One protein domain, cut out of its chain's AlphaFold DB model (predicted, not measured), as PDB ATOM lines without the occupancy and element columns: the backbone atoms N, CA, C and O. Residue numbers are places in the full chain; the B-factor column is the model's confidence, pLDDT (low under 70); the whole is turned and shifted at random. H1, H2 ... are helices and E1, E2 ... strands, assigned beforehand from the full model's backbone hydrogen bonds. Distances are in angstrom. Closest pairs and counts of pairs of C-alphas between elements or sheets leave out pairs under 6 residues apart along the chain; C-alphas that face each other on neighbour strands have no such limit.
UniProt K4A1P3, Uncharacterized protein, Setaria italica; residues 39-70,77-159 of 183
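AT A GLANCE: This is residues 39 to 70 and 77 to 159 of the 183 residues of an uncharacterized protein of Setaria italica (UniProt K4A1P3). One antiparallel sheet of five strands has the long helix H1 crossing one of its faces from edge to edge, while the short helix H2, set in a long loop between E3 and E4, only grazes the sheet. Residues 129 to 135, at the end of H2 and after it, stand free. The printed part has 115 residues with two named helices and five named strands, in the order H1 E1 E2 E3 H2 E4 E5; the sheet's order is E1 E2 E3 E5 E4, and the class is mixed, helices and strands. The whole is only just compact, close to loose, with a radius of gyration of the C-alphas of 15.9 A and spans of 51 by 38 by 27 A.

HOW THE PARTS SIT: The sheet runs E1, residues 79 to 83, then E2, residues 96 to 102, E3, residues 105 to 111, E5, residues 154 to 158, and E4, residues 147 to 151. E1, E2 and E3 form a meander, each strand the antiparallel neighbour of the one before. Within hydrogen-bond range are N 81 and O 99 of E1 and E2, 2.8 A, N 100 and O 107 of E2 and E3, 2.8 A, N 108 and O 155 of E3 and E5, 2.8 A, and N 149 and O 156 of E4 and E5, 3.0 A. E4 and E5 are a hairpin. H1, residues 42 to 64, is on the sheet at a height over the sheet of 8.8 A, and the two make two layers, a helix on one face of a sheet. It runs across the strands, at 78 degrees to E1 on the local plane. The closest C-alphas of H1 and E2 are those of Tyr 58 and Ala 101, 5.2 A; those of H1 and E5 are Ala 50 and Leu 157, 6.6 A. H2, residues 121 to 129, only grazes the sheet with its residues 121 to 128, and H1 and H2 are apart. E3, H2 and E4 form a split strand-helix-strand unit, two strands running the same way with E5 between them, and its crossover is left-handed. In H1 and H2 every O i to N i+4 pair is within hydrogen-bond range.

IN THESE COORDINATES: H1 is 32.0 A long, from C-alpha 42 at (72.626, 52.080, -2.352) to C-alpha 64 at (80.907, 82.924, -1.108). E2 measures 19.9 A, E3 19.3 A, E4 13.8 A, E1 13.3 A, E5 13.2 A and H2 11.9 A. E5 ends at C-alpha 158, (81.115, 63.993, 8.683).

THE WHOLE: The two C-alphas farthest apart are those of Asp 39 and Gly 117, 53.2 A. Residues 71 to 76 are not printed, with 7.0 A between C-alphas 70 and 77. The links E1 to E2 and H2 to E4 are long. Mean pLDDT of the printed part is 73.9; residues 84 to 95 and 112 to 140 are under 70.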
ATOM      1  N   ASP A  39      72.878  44.877  -6.604       82.44
ATOM      2  CA  ASP A  39      73.116  45.470  -7.922       82.44
ATOM      3  C   ASP A  39      73.267  46.996  -7.837       82.44
ATOM      4  O   ASP A  39      74.161  47.581  -8.450       82.44
ATOM      5  N   HIS A  40      72.417  47.659  -7.045       79.06
ATOM      6  CA  HIS A  40      72.398  49.120  -6.951       79.06
ATOM      7  C   HIS A  40      73.317  49.700  -5.878       79.06
ATOM      8  O   HIS A  40      73.514  50.916  -5.854       79.06
ATOM      9  N   ARG A  41      73.859  48.863  -4.984       84.62
ATOM     10  CA  ARG A  41      74.756  49.254  -3.882       84.62
ATOM     11  C   ARG A  41      74.380  50.606  -3.254       84.62
ATOM     12  O   ARG A  41      75.215  51.515  -3.185       84.62
ATOM     13  N   PRO A  42      73.137  50.776  -2.773       85.75
ATOM     14  CA  PRO A  42      72.626  52.080  -2.352       85.75
ATOM     15  C   PRO A  42      73.471  52.704  -1.236       85.75
ATOM     16  O   PRO A  42      73.603  53.922  -1.168       85.75
ATOM     17  N   TRP A  43      74.107  51.883  -0.397       84.62
ATOM     18  CA  TRP A  43      75.024  52.339   0.647       84.62
ATOM     19  C   TRP A  43      76.301  52.980   0.100       84.62
ATOM     20  O   TRP A  43      76.750  53.987   0.640       84.62
ATOM     21  N   GLU A  44      76.875  52.428  -0.970       88.31
ATOM     22  CA  GLU A  44      78.053  52.994  -1.635       88.31
ATOM     23  C   GLU A  44      77.690  54.306  -2.339       88.31
ATOM     24  O   GLU A  44      78.413  55.298  -2.229       88.31
ATOM     25  N   MET A  45      76.521  54.345  -2.986       89.94
ATOM     26  CA  MET A  45      75.978  55.560  -3.589       89.94
ATOM     27  C   MET A  45      75.746  56.661  -2.544       89.94
ATOM     28  O   MET A  45      76.204  57.784  -2.736       89.94
ATOM     29  N   LEU A  46      75.096  56.348  -1.418       89.81
ATOM     30  CA  LEU A  46      74.888  57.285  -0.306       89.81
ATOM     31  C   LEU A  46      76.210  57.813   0.256       89.81
ATOM     32  O   LEU A  46      76.316  58.991   0.585       89.81
ATOM     33  N   ASP A  47      77.224  56.957   0.345       90.00
ATOM     34  CA  ASP A  47      78.542  57.320   0.858       90.00
ATOM     35  C   ASP A  47      79.284  58.253  -0.108       90.00
ATOM     36  O   ASP A  47      79.844  59.260   0.320       90.00
ATOM     37  N   ASN A  48      79.211  57.990  -1.416       91.75
ATOM     38  CA  ASN A  48      79.717  58.902  -2.446       91.75
ATOM     39  C   ASN A  48      78.985  60.252  -2.426       91.75
ATOM     40  O   ASN A  48      79.632  61.296  -2.486       91.75
ATOM     41  N   MET A  49      77.655  60.247  -2.298       93.81
ATOM     42  CA  MET A  49      76.865  61.478  -2.210       93.81
ATOM     43  C   MET A  49      77.212  62.286  -0.961       93.81
ATOM     44  O   MET A  49      77.379  63.498  -1.048       93.81
ATOM     45  N   ALA A  50      77.377  61.634   0.191       91.50
ATOM     46  CA  ALA A  50      77.757  62.310   1.425       91.50
ATOM     47  C   ALA A  50      79.115  63.016   1.300       91.50
ATOM     48  O   ALA A  50      79.252  64.153   1.745       91.50
ATOM     49  N   LEU A  51      80.100  62.365   0.674       92.31
ATOM     50  CA  LEU A  51      81.407  62.969   0.404       92.31
ATOM     51  C   LEU A  51      81.292  64.149  -0.567       92.31
ATOM     52  O   LEU A  51      81.805  65.224  -0.273       92.31
ATOM     53  N   ALA A  52      80.548  63.984  -1.663       93.75
ATOM     54  CA  ALA A  52      80.332  65.052  -2.635       93.75
ATOM     55  C   ALA A  52      79.655  66.280  -2.008       93.75
ATOM     56  O   ALA A  52      80.072  67.403  -2.272       93.75
ATOM     57  N   ILE A  53      78.659  66.084  -1.137       93.75
ATOM     58  CA  ILE A  53      77.989  67.178  -0.419       93.75
ATOM     59  C   ILE A  53      78.974  67.915   0.494       93.75
ATOM     60  O   ILE A  53      78.945  69.145   0.535       93.75
ATOM     61  N   ILE A  54      79.847  67.200   1.215       92.31
ATOM     62  CA  ILE A  54      80.880  67.823   2.061       92.31
ATOM     63  C   ILE A  54      81.805  68.694   1.203       92.31
ATOM     64  O   ILE A  54      81.951  69.883   1.489       92.31
ATOM     65  N   ASP A  55      82.360  68.130   0.129       92.19
ATOM     66  CA  ASP A  55      83.322  68.820  -0.736       92.19
ATOM     67  C   ASP A  55      82.695  70.033  -1.436       92.19
ATOM     68  O   ASP A  55      83.254  71.132  -1.415       92.19
ATOM     69  N   GLN A  56      81.503  69.861  -2.012       93.56
ATOM     70  CA  GLN A  56      80.783  70.928  -2.707       93.56
ATOM     71  C   GLN A  56      80.352  72.038  -1.753       93.56
ATOM     72  O   GLN A  56      80.490  73.211  -2.093       93.56
ATOM     73  N   THR A  57      79.873  71.698  -0.550       92.88
ATOM     74  CA  THR A  57      79.485  72.720   0.433       92.88
ATOM     75  C   THR A  57      80.702  73.508   0.894       92.88
ATOM     76  O   THR A  57      80.646  74.733   0.969       92.88
ATOM     77  N   TYR A  58      81.818  72.833   1.173       92.25
ATOM     78  CA  TYR A  58      83.046  73.509   1.569       92.25
ATOM     79  C   TYR A  58      83.560  74.447   0.469       92.25
ATOM     80  O   TYR A  58      83.845  75.612   0.747       92.25
ATOM     81  N   ALA A  59      83.598  73.980  -0.782       90.88
ATOM     82  CA  ALA A  59      83.985  74.794  -1.932       90.88
ATOM     83  C   ALA A  59      83.060  76.007  -2.123       90.88
ATOM     84  O   ALA A  59      83.547  77.128  -2.263       90.88
ATOM     85  N   ALA A  60      81.740  75.809  -2.049       92.12
ATOM     86  CA  ALA A  60      80.761  76.884  -2.176       92.12
ATOM     87  C   ALA A  60      80.903  77.929  -1.058       92.12
ATOM     88  O   ALA A  60      80.873  79.129  -1.321       92.12
ATOM     89  N   VAL A  61      81.108  77.501   0.193       91.12
ATOM     90  CA  VAL A  61      81.313  78.431   1.314       91.12
ATOM     91  C   VAL A  61      82.604  79.233   1.134       91.12
ATOM     92  O   VAL A  61      82.603  80.441   1.376       91.12
ATOM     93  N   LEU A  62      83.693  78.605   0.683       91.19
ATOM     94  CA  LEU A  62      84.934  79.318   0.365       91.19
ATOM     95  C   LEU A  62      84.721  80.356  -0.743       91.19
ATOM     96  O   LEU A  62      85.192  81.484  -0.613       91.19
ATOM     97  N   GLU A  63      83.981  80.003  -1.793       92.31
ATOM     98  CA  GLU A  63      83.666  80.905  -2.902       92.31
ATOM     99  C   GLU A  63      82.833  82.109  -2.441       92.31
ATOM    100  O   GLU A  63      83.189  83.253  -2.735       92.31
ATOM    101  N   ILE A  64      81.773  81.871  -1.661       89.88
ATOM    102  CA  ILE A  64      80.907  82.924  -1.108       89.88
ATOM    103  C   ILE A  64      81.718  83.883  -0.233       89.88
ATOM    104  O   ILE A  64      81.596  85.101  -0.367       89.88
ATOM    105  N   LEU A  65      82.585  83.344   0.629       88.44
ATOM    106  CA  LEU A  65      83.446  84.130   1.514       88.44
ATOM    107  C   LEU A  65      84.675  84.722   0.802       88.44
ATOM    108  O   LEU A  65      85.463  85.417   1.443       88.44
ATOM    109  N   ARG A  66      84.859  84.460  -0.501       91.25
ATOM    110  CA  ARG A  66      86.031  84.876  -1.298       91.25
ATOM    111  C   ARG A  66      87.360  84.436  -0.673       91.25
ATOM    112  O   ARG A  66      88.366  85.139  -0.760       91.25
ATOM    113  N   LEU A  67      87.365  83.267  -0.043       87.12
ATOM    114  CA  LEU A  67      88.545  82.676   0.572       87.12
ATOM    115  C   LEU A  67      89.276  81.783  -0.438       87.12
ATOM    116  O   LEU A  67      88.631  81.017  -1.154       87.12
ATOM    117  N   PRO A  68      90.619  81.821  -0.481       85.19
ATOM    118  CA  PRO A  68      91.370  80.888  -1.305       85.19
ATOM    119  C   PRO A  68      91.220  79.457  -0.761       85.19
ATOM    120  O   PRO A  68      91.096  79.283   0.462       85.19
ATOM    121  N   PRO A  69      91.267  78.433  -1.634       78.06
ATOM    122  CA  PRO A  69      91.302  77.045  -1.196       78.06
ATOM    123  C   PRO A  69      92.542  76.807  -0.320       78.06
ATOM    124  O   PRO A  69      93.611  77.348  -0.621       78.06
ATOM    125  N   PRO A  70      92.424  76.034   0.776       75.81
ATOM    126  CA  PRO A  70      93.569  75.742   1.627       75.81
ATOM    127  C   PRO A  70      94.627  74.943   0.845       75.81
ATOM    128  O   PRO A  70      94.274  74.082   0.030       75.81
ATOM    129  N   ARG A  77      90.727  73.167   7.651       82.00
ATOM    130  CA  ARG A  77      90.333  74.576   7.761       82.00
ATOM    131  C   ARG A  77      88.816  74.656   7.850       82.00
ATOM    132  O   ARG A  77      88.115  74.465   6.859       82.00
ATOM    133  N   HIS A  78      88.337  74.982   9.042       85.75
ATOM    134  CA  HIS A  78      86.927  75.210   9.325       85.75
ATOM    135  C   HIS A  78      86.497  76.613   8.887       85.75
ATOM    136  O   HIS A  78      87.185  77.597   9.164       85.75
ATOM    137  N   VAL A  79      85.339  76.708   8.241       85.88
ATOM    138  CA  VAL A  79      84.701  77.969   7.844       85.88
ATOM    139  C   VAL A  79      83.245  77.984   8.296       85.88
ATOM    140  O   VAL A  79      82.601  76.943   8.409       85.88
ATOM    141  N   THR A  80      82.721  79.173   8.579       87.31
ATOM    142  CA  THR A  80      81.323  79.372   8.974       87.31
ATOM    143  C   THR A  80      80.703  80.445   8.094       87.31
ATOM    144  O   THR A  80      81.264  81.531   7.962       87.31
ATOM    145  N   LEU A  81      79.538  80.150   7.527       86.06
ATOM    146  CA  LEU A  81      78.707  81.073   6.768       86.06
ATOM    147  C   LEU A  81      77.351  81.200   7.461       86.06
ATOM    148  O   LEU A  81      76.696  80.194   7.712       86.06
ATOM    149  N   SER A  82      76.921  82.425   7.740       84.19
ATOM    150  CA  SER A  82      75.559  82.707   8.197       84.19
ATOM    151  C   SER A  82      74.832  83.470   7.099       84.19
ATOM    152  O   SER A  82      75.275  84.546   6.701       84.19
ATOM    153  N   VAL A  83      73.739  82.902   6.603       77.50
ATOM    154  CA  VAL A  83      72.865  83.508   5.602       77.50
ATOM    155  C   VAL A  83      71.619  83.999   6.320       77.50
ATOM    156  O   VAL A  83      70.747  83.215   6.697       77.50
ATOM    157  N   SER A  84      71.566  85.309   6.521       66.25
ATOM    158  CA  SER A  84      70.378  86.008   6.994       66.25
ATOM    159  C   SER A  84      69.659  86.564   5.769       66.25
ATOM    160  O   SER A  84      70.272  87.316   5.018       66.25
ATOM    161  N   GLN A  85      68.379  86.219   5.595       60.16
ATOM    162  CA  GLN A  85      67.484  86.679   4.520       60.16
ATOM    163  C   GLN A  85      67.716  86.028   3.145       60.16
ATOM    164  O   GLN A  85      68.742  86.203   2.488       60.16
ATOM    165  N   CYS A  86      66.688  85.343   2.639       55.91
ATOM    166  CA  CYS A  86      66.541  85.162   1.198       55.91
ATOM    167  C   CYS A  86      66.220  86.530   0.580       55.91
ATOM    168  O   CYS A  86      65.313  87.225   1.045       55.91
ATOM    169  N   VAL A  87      66.979  86.923  -0.446       50.72
ATOM    170  CA  VAL A  87      66.846  88.197  -1.170       50.72
ATOM    171  C   VAL A  87      65.371  88.452  -1.520       50.72
ATOM    172  O   VAL A  87      64.826  87.792  -2.398       50.72
ATOM    173  N   GLY A  88      64.719  89.379  -0.806       53.81
ATOM    174  CA  GLY A  88      63.317  89.763  -1.032       53.81
ATOM    175  C   GLY A  88      62.401  89.746   0.196       53.81
ATOM    176  O   GLY A  88      61.301  90.285   0.122       53.81
ATOM    177  N   SER A  89      62.833  89.184   1.327       51.41
ATOM    178  CA  SER A  89      62.051  89.199   2.567       51.41
ATOM    179  C   SER A  89      62.403  90.411   3.436       51.41
ATOM    180  O   SER A  89      63.472  90.451   4.038       51.41
ATOM    181  N   THR A  90      61.497  91.384   3.543       58.44
ATOM    182  CA  THR A  90      61.523  92.433   4.584       58.44
ATOM    183  C   THR A  90      61.095  91.914   5.962       58.44
ATOM    184  O   THR A  90      60.987  92.705   6.896       58.44
ATOM    185  N   ASP A  91      60.841  90.609   6.092       61.53
ATOM    186  CA  ASP A  91      60.406  89.988   7.336       61.53
ATOM    187  C   ASP A  91      61.580  89.850   8.327       61.53
ATOM    188  O   ASP A  91      62.538  89.118   8.032       61.53
ATOM    189  N   PRO A  92      61.541  90.539   9.485       62.72
ATOM    190  CA  PRO A  92      62.532  90.366  10.546       62.72
ATOM    191  C   PRO A  92      62.522  88.957  11.158       62.72
ATOM    192  O   PRO A  92      63.512  88.588  11.789       62.72
ATOM    193  N   ASP A  93      61.468  88.163  10.933       66.19
ATOM    194  CA  ASP A  93      61.319  86.804  11.464       66.19
ATOM    195  C   ASP A  93      61.812  85.712  10.488       66.19
ATOM    196  O   ASP A  93      61.646  84.514  10.735       66.19
ATOM    197  N   SER A  94      62.455  86.100   9.378       64.75
ATOM    198  CA  SER A  94      62.991  85.158   8.389       64.75
ATOM    199  C   SER A  94      64.069  84.244   9.004       64.75
ATOM    200  O   SER A  94      65.000  84.746   9.644       64.75
ATOM    201  N   PRO A  95      63.992  82.912   8.805       68.56
ATOM    202  CA  PRO A  95      64.934  81.978   9.407       68.56
ATOM    203  C   PRO A  95      66.358  82.219   8.896       68.56
ATOM    204  O   PRO A  95      66.596  82.416   7.701       68.56
ATOM    205  N   VAL A  96      67.323  82.176   9.812       77.31
ATOM    206  CA  VAL A  96      68.749  82.309   9.501       77.31
ATOM    207  C   VAL A  96      69.331  80.918   9.300       77.31
ATOM    208  O   VAL A  96      69.232  80.057  10.172       77.31
ATOM    209  N   ILE A  97      69.987  80.693   8.163       84.12
ATOM    210  CA  ILE A  97      70.696  79.437   7.906       84.12
ATOM    211  C   ILE A  97      72.166  79.637   8.257       84.12
ATOM    212  O   ILE A  97      72.827  80.525   7.723       84.12
ATOM    213  N   ARG A  98      72.704  78.789   9.131       85.94
ATOM    214  CA  ARG A  98      74.133  78.753   9.456       85.94
ATOM    215  C   ARG A  98      74.750  77.477   8.909       85.94
ATOM    216  O   ARG A  98      74.246  76.388   9.155       85.94
ATOM    217  N   VAL A  99      75.859  77.606   8.199       90.25
ATOM    218  CA  VAL A  99      76.622  76.497   7.629       90.25
ATOM    219  C   VAL A  99      78.021  76.513   8.230       90.25
ATOM    220  O   VAL A  99      78.739  77.503   8.104       90.25
ATOM    221  N   GLU A 100      78.427  75.430   8.883       90.56
ATOM    222  CA  GLU A 100      79.814  75.180   9.278       90.56
ATOM    223  C   GLU A 100      80.387  74.093   8.371       90.56
ATOM    224  O   GLU A 100      79.885  72.970   8.345       90.56
ATOM    225  N   ALA A 101      81.435  74.412   7.621       90.19
ATOM    226  CA  ALA A 101      82.008  73.498   6.643       90.19
ATOM    227  C   ALA A 101      83.521  73.354   6.819       90.19
ATOM    228  O   ALA A 101      84.224  74.284   7.217       90.19
ATOM    229  N   SER A 102      84.023  72.175   6.482       89.50
ATOM    230  CA  SER A 102      85.437  71.880   6.296       89.50
ATOM    231  C   SER A 102      85.598  70.772   5.256       89.50
ATOM    232  O   SER A 102      84.618  70.163   4.829       89.50
ATOM    233  N   ALA A 103      86.840  70.419   4.928       87.69
ATOM    234  CA  ALA A 103      87.140  69.277   4.063       87.69
ATOM    235  C   ALA A 103      86.686  67.911   4.632       87.69
ATOM    236  O   ALA A 103      86.822  66.882   3.976       87.69
ATOM    237  N   LYS A 104      86.204  67.850   5.881       89.00
ATOM    238  CA  LYS A 104      85.808  66.601   6.553       89.00
ATOM    239  C   LYS A 104      84.395  66.621   7.106       89.00
ATOM    240  O   LYS A 104      83.931  65.579   7.577       89.00
ATOM    241  N   HIS A 105      83.719  67.762   7.120       89.75
ATOM    242  CA  HIS A 105      82.345  67.831   7.592       89.75
ATOM    243  C   HIS A 105      81.590  69.020   7.020       89.75
ATOM    244  O   HIS A 105      82.160  70.033   6.633       89.75
ATOM    245  N   CYS A 106      80.276  68.879   7.045       90.75
ATOM    246  CA  CYS A 106      79.316  69.918   6.753       90.75
ATOM    247  C   CYS A 106      78.230  69.848   7.831       90.75
ATOM    248  O   CYS A 106      77.628  68.792   8.033       90.75
ATOM    249  N   PHE A 107      78.012  70.950   8.541       90.44
ATOM    250  CA  PHE A 107      76.901  71.144   9.461       90.44
ATOM    251  C   PHE A 107      76.036  72.284   8.942       90.44
ATOM    252  O   PHE A 107      76.543  73.365   8.651       90.44
ATOM    253  N   ILE A 108      74.737  72.048   8.848       89.44
ATOM    254  CA  ILE A 108      73.750  73.046   8.453       89.44
ATOM    255  C   ILE A 108      72.754  73.167   9.594       89.44
ATOM    256  O   ILE A 108      72.186  72.165  10.026       89.44
ATOM    257  N   TYR A 109      72.540  74.390  10.053       85.94
ATOM    258  CA  TYR A 109      71.604  74.741  11.108       85.94
ATOM    259  C   TYR A 109      70.570  75.711  10.541       85.94
ATOM    260  O   TYR A 109      70.932  76.685   9.880       85.94
ATOM    261  N   VAL A 110      69.298  75.453  10.817       83.31
ATOM    262  CA  VAL A 110      68.205  76.399  10.598       83.31
ATOM    263  C   VAL A 110      67.890  77.023  11.948       83.31
ATOM    264  O   VAL A 110      67.616  76.313  12.913       83.31
ATOM    265  N   ILE A 111      68.000  78.343  12.023       75.12
ATOM    266  CA  ILE A 111      67.739  79.137  13.217       75.12
ATOM    267  C   ILE A 111      66.444  79.899  12.942       75.12
ATOM    268  O   ILE A 111      66.454  80.899  12.223       75.12
ATOM    269  N   ASP A 112      65.332  79.404  13.477       67.56
ATOM    270  CA  ASP A 112      64.033  80.059  13.327       67.56
ATOM    271  C   ASP A 112      63.971  81.319  14.208       67.56
ATOM    272  O   ASP A 112      64.351  81.297  15.380       67.56
ATOM    273  N   GLY A 113      63.482  82.432  13.647       54.41
ATOM    274  CA  GLY A 113      63.377  83.736  14.319       54.41
ATOM    275  C   GLY A 113      62.352  83.801  15.459       54.41
ATOM    276  O   GLY A 113      62.211  84.830  16.116       54.41
ATOM    277  N   PHE A 114      61.649  82.705  15.751       47.28
ATOM    278  CA  PHE A 114      60.657  82.645  16.816       47.28
ATOM    279  C   PHE A 114      61.305  82.559  18.193       47.28
ATOM    280  O   PHE A 114      61.131  81.546  18.839       47.28
ATOM    281  N   HIS A 115      61.987  83.595  18.685       43.47
ATOM    282  CA  HIS A 115      62.083  83.893  20.120       43.47
ATOM    283  C   HIS A 115      62.421  85.376  20.315       43.47
ATOM    284  O   HIS A 115      63.576  85.797  20.294       43.47
ATOM    285  N   VAL A 116      61.373  86.163  20.570       40.62
ATOM    286  CA  VAL A 116      61.440  87.486  21.202       40.62
ATOM    287  C   VAL A 116      62.178  87.335  22.540       40.62
ATOM    288  O   VAL A 116      61.587  86.985  23.558       40.62
ATOM    289  N   GLY A 117      63.497  87.523  22.530       41.94
ATOM    290  CA  GLY A 117      64.353  87.399  23.709       41.94
ATOM    291  C   GLY A 117      65.770  86.972  23.336       41.94
ATOM    292  O   GLY A 117      66.054  85.782  23.218       41.94
ATOM    293  N   GLY A 118      66.664  87.951  23.171       44.28
ATOM    294  CA  GLY A 118      68.040  87.822  22.662       44.28
ATOM    295  C   GLY A 118      69.042  86.981  23.473       44.28
ATOM    296  O   GLY A 118      70.234  87.245  23.394       44.28
ATOM    297  N   ASP A 119      68.597  85.972  24.223       46.75
ATOM    298  CA  ASP A 119      69.436  85.081  25.046       46.75
ATOM    299  C   ASP A 119      69.219  83.576  24.743       46.75
ATOM    300  O   ASP A 119      69.833  82.695  25.352       46.75
ATOM    301  N   VAL A 120      68.350  83.238  23.778       45.50
ATOM    302  CA  VAL A 120      68.054  81.836  23.407       45.50
ATOM    303  C   VAL A 120      68.840  81.366  22.178       45.50
ATOM    304  O   VAL A 120      69.179  80.186  22.100       45.50
ATOM    305  N   ILE A 121      69.260  82.285  21.295       48.72
ATOM    306  CA  ILE A 121      70.075  81.983  20.100       48.72
ATOM    307  C   ILE A 121      71.396  81.308  20.496       48.72
ATOM    308  O   ILE A 121      71.804  80.323  19.889       48.72
ATOM    309  N   GLY A 122      72.036  81.765  21.579       45.28
ATOM    310  CA  GLY A 122      73.226  81.109  22.124       45.28
ATOM    311  C   GLY A 122      72.927  79.768  22.801       45.28
ATOM    312  O   GLY A 122      73.792  78.901  22.839       45.28
ATOM    313  N   ARG A 123      71.707  79.563  23.313       45.75
ATOM    314  CA  ARG A 123      71.338  78.416  24.152       45.75
ATOM    315  C   ARG A 123      70.848  77.213  23.346       45.75
ATOM    316  O   ARG A 123      71.116  76.094  23.763       45.75
ATOM    317  N   GLU A 124      70.185  77.400  22.206       47.09
ATOM    318  CA  GLU A 124      69.870  76.298  21.279       47.09
ATOM    319  C   GLU A 124      71.073  75.901  20.429       47.09
ATOM    320  O   GLU A 124      71.390  74.713  20.348       47.09
ATOM    321  N   LEU A 125      71.839  76.878  19.933       48.47
ATOM    322  CA  LEU A 125      73.130  76.605  19.308       48.47
ATOM    323  C   LEU A 125      74.060  75.886  20.298       48.47
ATOM    324  O   LEU A 125      74.700  74.912  19.926       48.47
ATOM    325  N   ALA A 126      74.072  76.273  21.581       44.66
ATOM    326  CA  ALA A 126      74.806  75.544  22.614       44.66
ATOM    327  C   ALA A 126      74.202  74.170  22.924       44.66
ATOM    328  O   ALA A 126      74.969  73.245  23.153       44.66
ATOM    329  N   LYS A 127      72.883  73.958  22.915       43.56
ATOM    330  CA  LYS A 127      72.312  72.610  23.121       43.56
ATOM    331  C   LYS A 127      72.714  71.642  22.002       43.56
ATOM    332  O   LYS A 127      72.977  70.478  22.289       43.56
ATOM    333  N   HIS A 128      72.834  72.130  20.767       42.94
ATOM    334  CA  HIS A 128      73.196  71.314  19.603       42.94
ATOM    335  C   HIS A 128      74.707  71.279  19.292       42.94
ATOM    336  O   HIS A 128      75.170  70.318  18.682       42.94
ATOM    337  N   ALA A 129      75.490  72.259  19.763       39.09
ATOM    338  CA  ALA A 129      76.949  72.323  19.610       39.09
ATOM    339  C   ALA A 129      77.741  71.939  20.881       39.09
ATOM    340  O   ALA A 129      78.960  71.777  20.814       39.09
ATOM    341  N   SER A 130      77.098  71.767  22.048       35.06
ATOM    342  CA  SER A 130      77.798  71.392  23.287       35.06
ATOM    343  C   SER A 130      78.291  69.941  23.240       35.06
ATOM    344  O   SER A 130      77.479  69.020  23.138       35.06
ATOM    345  N   PRO A 131      79.592  69.680  23.477       40.66
ATOM    346  CA  PRO A 131      80.151  68.323  23.567       40.66
ATOM    347  C   PRO A 131      79.618  67.470  24.745       40.66
ATOM    348  O   PRO A 131      80.052  66.327  24.918       40.66
ATOM    349  N   GLY A 132      78.732  68.025  25.584       37.59
ATOM    350  CA  GLY A 132      78.326  67.485  26.885       37.59
ATOM    351  C   GLY A 132      76.978  66.752  26.949       37.59
ATOM    352  O   GLY A 132      76.783  65.977  27.882       37.59
ATOM    353  N   GLN A 133      76.063  66.907  25.982       39.03
ATOM    354  CA  GLN A 133      74.810  66.130  25.946       39.03
ATOM    355  C   GLN A 133      74.942  64.940  24.991       39.03
ATOM    356  O   GLN A 133      74.578  64.976  23.820       39.03
ATOM    357  N   ARG A 134      75.513  63.844  25.498       42.16
ATOM    358  CA  ARG A 134      75.712  62.588  24.750       42.16
ATOM    359  C   ARG A 134      74.452  61.719  24.618       42.16
ATOM    360  O   ARG A 134      74.539  60.652  24.020       42.16
ATOM    361  N   SER A 135      73.305  62.134  25.157       37.78
ATOM    362  CA  SER A 135      72.115  61.277  25.280       37.78
ATOM    363  C   SER A 135      71.003  61.509  24.248       37.78
ATOM    364  O   SER A 135      70.092  60.692  24.195       37.78
ATOM    365  N   SER A 136      71.064  62.544  23.401       44.00
ATOM    366  CA  SER A 136      70.037  62.792  22.366       44.00
ATOM    367  C   SER A 136      70.623  63.135  20.994       44.00
ATOM    368  O   SER A 136      70.080  63.966  20.266       44.00
ATOM    369  N   TRP A 137      71.763  62.532  20.642       48.06
ATOM    370  CA  TRP A 137      72.298  62.678  19.289       48.06
ATOM    371  C   TRP A 137      71.302  62.101  18.272       48.06
ATOM    372  O   TRP A 137      70.737  61.036  18.534       48.06
ATOM    373  N   PRO A 138      71.088  62.761  17.120       52.47
ATOM    374  CA  PRO A 138      70.130  62.282  16.133       52.47
ATOM    375  C   PRO A 138      70.579  60.930  15.580       52.47
ATOM    376  O   PRO A 138      71.785  60.656  15.567       52.47
ATOM    377  N   SER A 139      69.631  60.115  15.102       54.72
ATOM    378  CA  SER A 139      69.885  58.827  14.443       54.72
ATOM    379  C   SER A 139      71.064  58.946  13.478       54.72
ATOM    380  O   SER A 139      70.967  59.553  12.411       54.72
ATOM    381  N   ARG A 140      72.225  58.433  13.902       64.88
ATOM    382  CA  ARG A 140      73.476  58.555  13.159       64.88
ATOM    383  C   ARG A 140      73.615  57.349  12.256       64.88
ATOM    384  O   ARG A 140      74.027  56.280  12.708       64.88
ATOM    385  N   HIS A 141      73.319  57.530  10.981       75.81
ATOM    386  CA  HIS A 141      73.596  56.515   9.981       75.81
ATOM    387  C   HIS A 141      75.090  56.554   9.664       75.81
ATOM    388  O   HIS A 141      75.627  57.553   9.175       75.81
ATOM    389  N   ARG A 142      75.792  55.481  10.033       80.50
ATOM    390  CA  ARG A 142      77.215  55.323   9.725       80.50
ATOM    391  C   ARG A 142      77.330  54.623   8.382       80.50
ATOM    392  O   ARG A 142      76.891  53.485   8.247       80.50
ATOM    393  N   LEU A 143      77.920  55.319   7.426       83.94
ATOM    394  CA  LEU A 143      78.364  54.763   6.160       83.94
ATOM    395  C   LEU A 143      79.837  54.354   6.291       83.94
ATOM    396  O   LEU A 143      80.475  54.568   7.329       83.94
ATOM    397  N   THR A 144      80.378  53.748   5.239       85.25
ATOM    398  CA  THR A 144      81.757  53.250   5.227       85.25
ATOM    399  C   THR A 144      82.777  54.379   5.385       85.25
ATOM    400  O   THR A 144      83.733  54.237   6.152       85.25
ATOM    401  N   ARG A 145      82.582  55.513   4.697       87.19
ATOM    402  CA  ARG A 145      83.505  56.663   4.708       87.19
ATOM    403  C   ARG A 145      82.884  57.925   5.296       87.19
ATOM    404  O   ARG A 145      83.631  58.834   5.644       87.19
ATOM    405  N   ALA A 146      81.568  57.993   5.454       88.00
ATOM    406  CA  ALA A 146      80.880  59.141   6.029       88.00
ATOM    407  C   ALA A 146      79.911  58.758   7.156       88.00
ATOM    408  O   ALA A 146      79.596  57.602   7.422       88.00
ATOM    409  N   SER A 147      79.434  59.765   7.868       87.38
ATOM    410  CA  SER A 147      78.334  59.648   8.815       87.38
ATOM    411  C   SER A 147      77.340  60.752   8.531       87.38
ATOM    412  O   SER A 147      77.748  61.898   8.348       87.38
ATOM    413  N   ILE A 148      76.066  60.386   8.510       89.12
ATOM    414  CA  ILE A 148      74.951  61.293   8.269       89.12
ATOM    415  C   ILE A 148      74.080  61.278   9.517       89.12
ATOM    416  O   ILE A 148      73.812  60.217  10.089       89.12
ATOM    417  N   GLY A 149      73.622  62.445   9.936       86.25
ATOM    418  CA  GLY A 149      72.488  62.528  10.836       86.25
ATOM    419  C   GLY A 149      71.745  63.835  10.651       86.25
ATOM    420  O   GLY A 149      72.290  64.826  10.171       86.25
ATOM    421  N   ALA A 150      70.476  63.804  11.024       83.38
ATOM    422  CA  ALA A 150      69.587  64.943  10.928       83.38
ATOM    423  C   ALA A 150      68.691  64.988  12.163       83.38
ATOM    424  O   ALA A 150      68.214  63.950  12.628       83.38
ATOM    425  N   SER A 151      68.468  66.185  12.685       79.19
ATOM    426  CA  SER A 151      67.446  66.505  13.680       79.19
ATOM    427  C   SER A 151      66.624  67.691  13.201       79.19
ATOM    428  O   SER A 151      66.928  68.299  12.175       79.19
ATOM    429  N   LEU A 152      65.578  68.033  13.955       78.88
ATOM    430  CA  LEU A 152      64.815  69.250  13.706       78.88
ATOM    431  C   LEU A 152      65.776  70.451  13.649       78.88
ATOM    432  O   LEU A 152      66.550  70.660  14.581       78.88
ATOM    433  N   GLY A 153      65.790  71.156  12.516       78.44
ATOM    434  CA  GLY A 153      66.648  72.321  12.288       78.44
ATOM    435  C   GLY A 153      68.151  72.038  12.155       78.44
ATOM    436  O   GLY A 153      68.937  72.980  12.171       78.44
ATOM    437  N   THR A 154      68.611  70.785  12.042       84.19
ATOM    438  CA  THR A 154      70.050  70.495  11.868       84.19
ATOM    439  C   THR A 154      70.305  69.304  10.952       84.19
ATOM    440  O   THR A 154      69.752  68.223  11.146       84.19
ATOM    441  N   LEU A 155      71.225  69.468  10.005       87.31
ATOM    442  CA  LEU A 155      71.795  68.400   9.189       87.31
ATOM    443  C   LEU A 155      73.302  68.346   9.425       87.31
ATOM    444  O   LEU A 155      73.970  69.378   9.398       87.31
ATOM    445  N   TYR A 156      73.854  67.150   9.619       89.06
ATOM    446  CA  TYR A 156      75.295  66.971   9.700       89.06
ATOM    447  C   TYR A 156      75.798  65.815   8.843       89.06
ATOM    448  O   TYR A 156      75.260  64.705   8.851       89.06
ATOM    449  N   LEU A 157      76.902  66.076   8.154       91.38
ATOM    450  CA  LEU A 157      77.687  65.113   7.403       91.38
ATOM    451  C   LEU A 157      79.124  65.182   7.899       91.38
ATOM    452  O   LEU A 157      79.689  66.263   8.043       91.38
ATOM    453  N   ARG A 158      79.734  64.034   8.189       91.25
ATOM    454  CA  ARG A 158      81.115  63.993   8.683       91.25
ATOM    455  C   ARG A 158      81.855  62.743   8.251       91.25
ATOM    456  O   ARG A 158      81.381  61.636   8.504       91.25
ATOM    457  N   VAL A 159      83.068  62.925   7.748       88.50
ATOM    458  CA  VAL A 159      84.071  61.875   7.570       88.50
ATOM    459  C   VAL A 159      84.623  61.508   8.956       88.50
ATOM    460  O   VAL A 159      85.159  62.375   9.663       88.50
TER     461      VAL A 159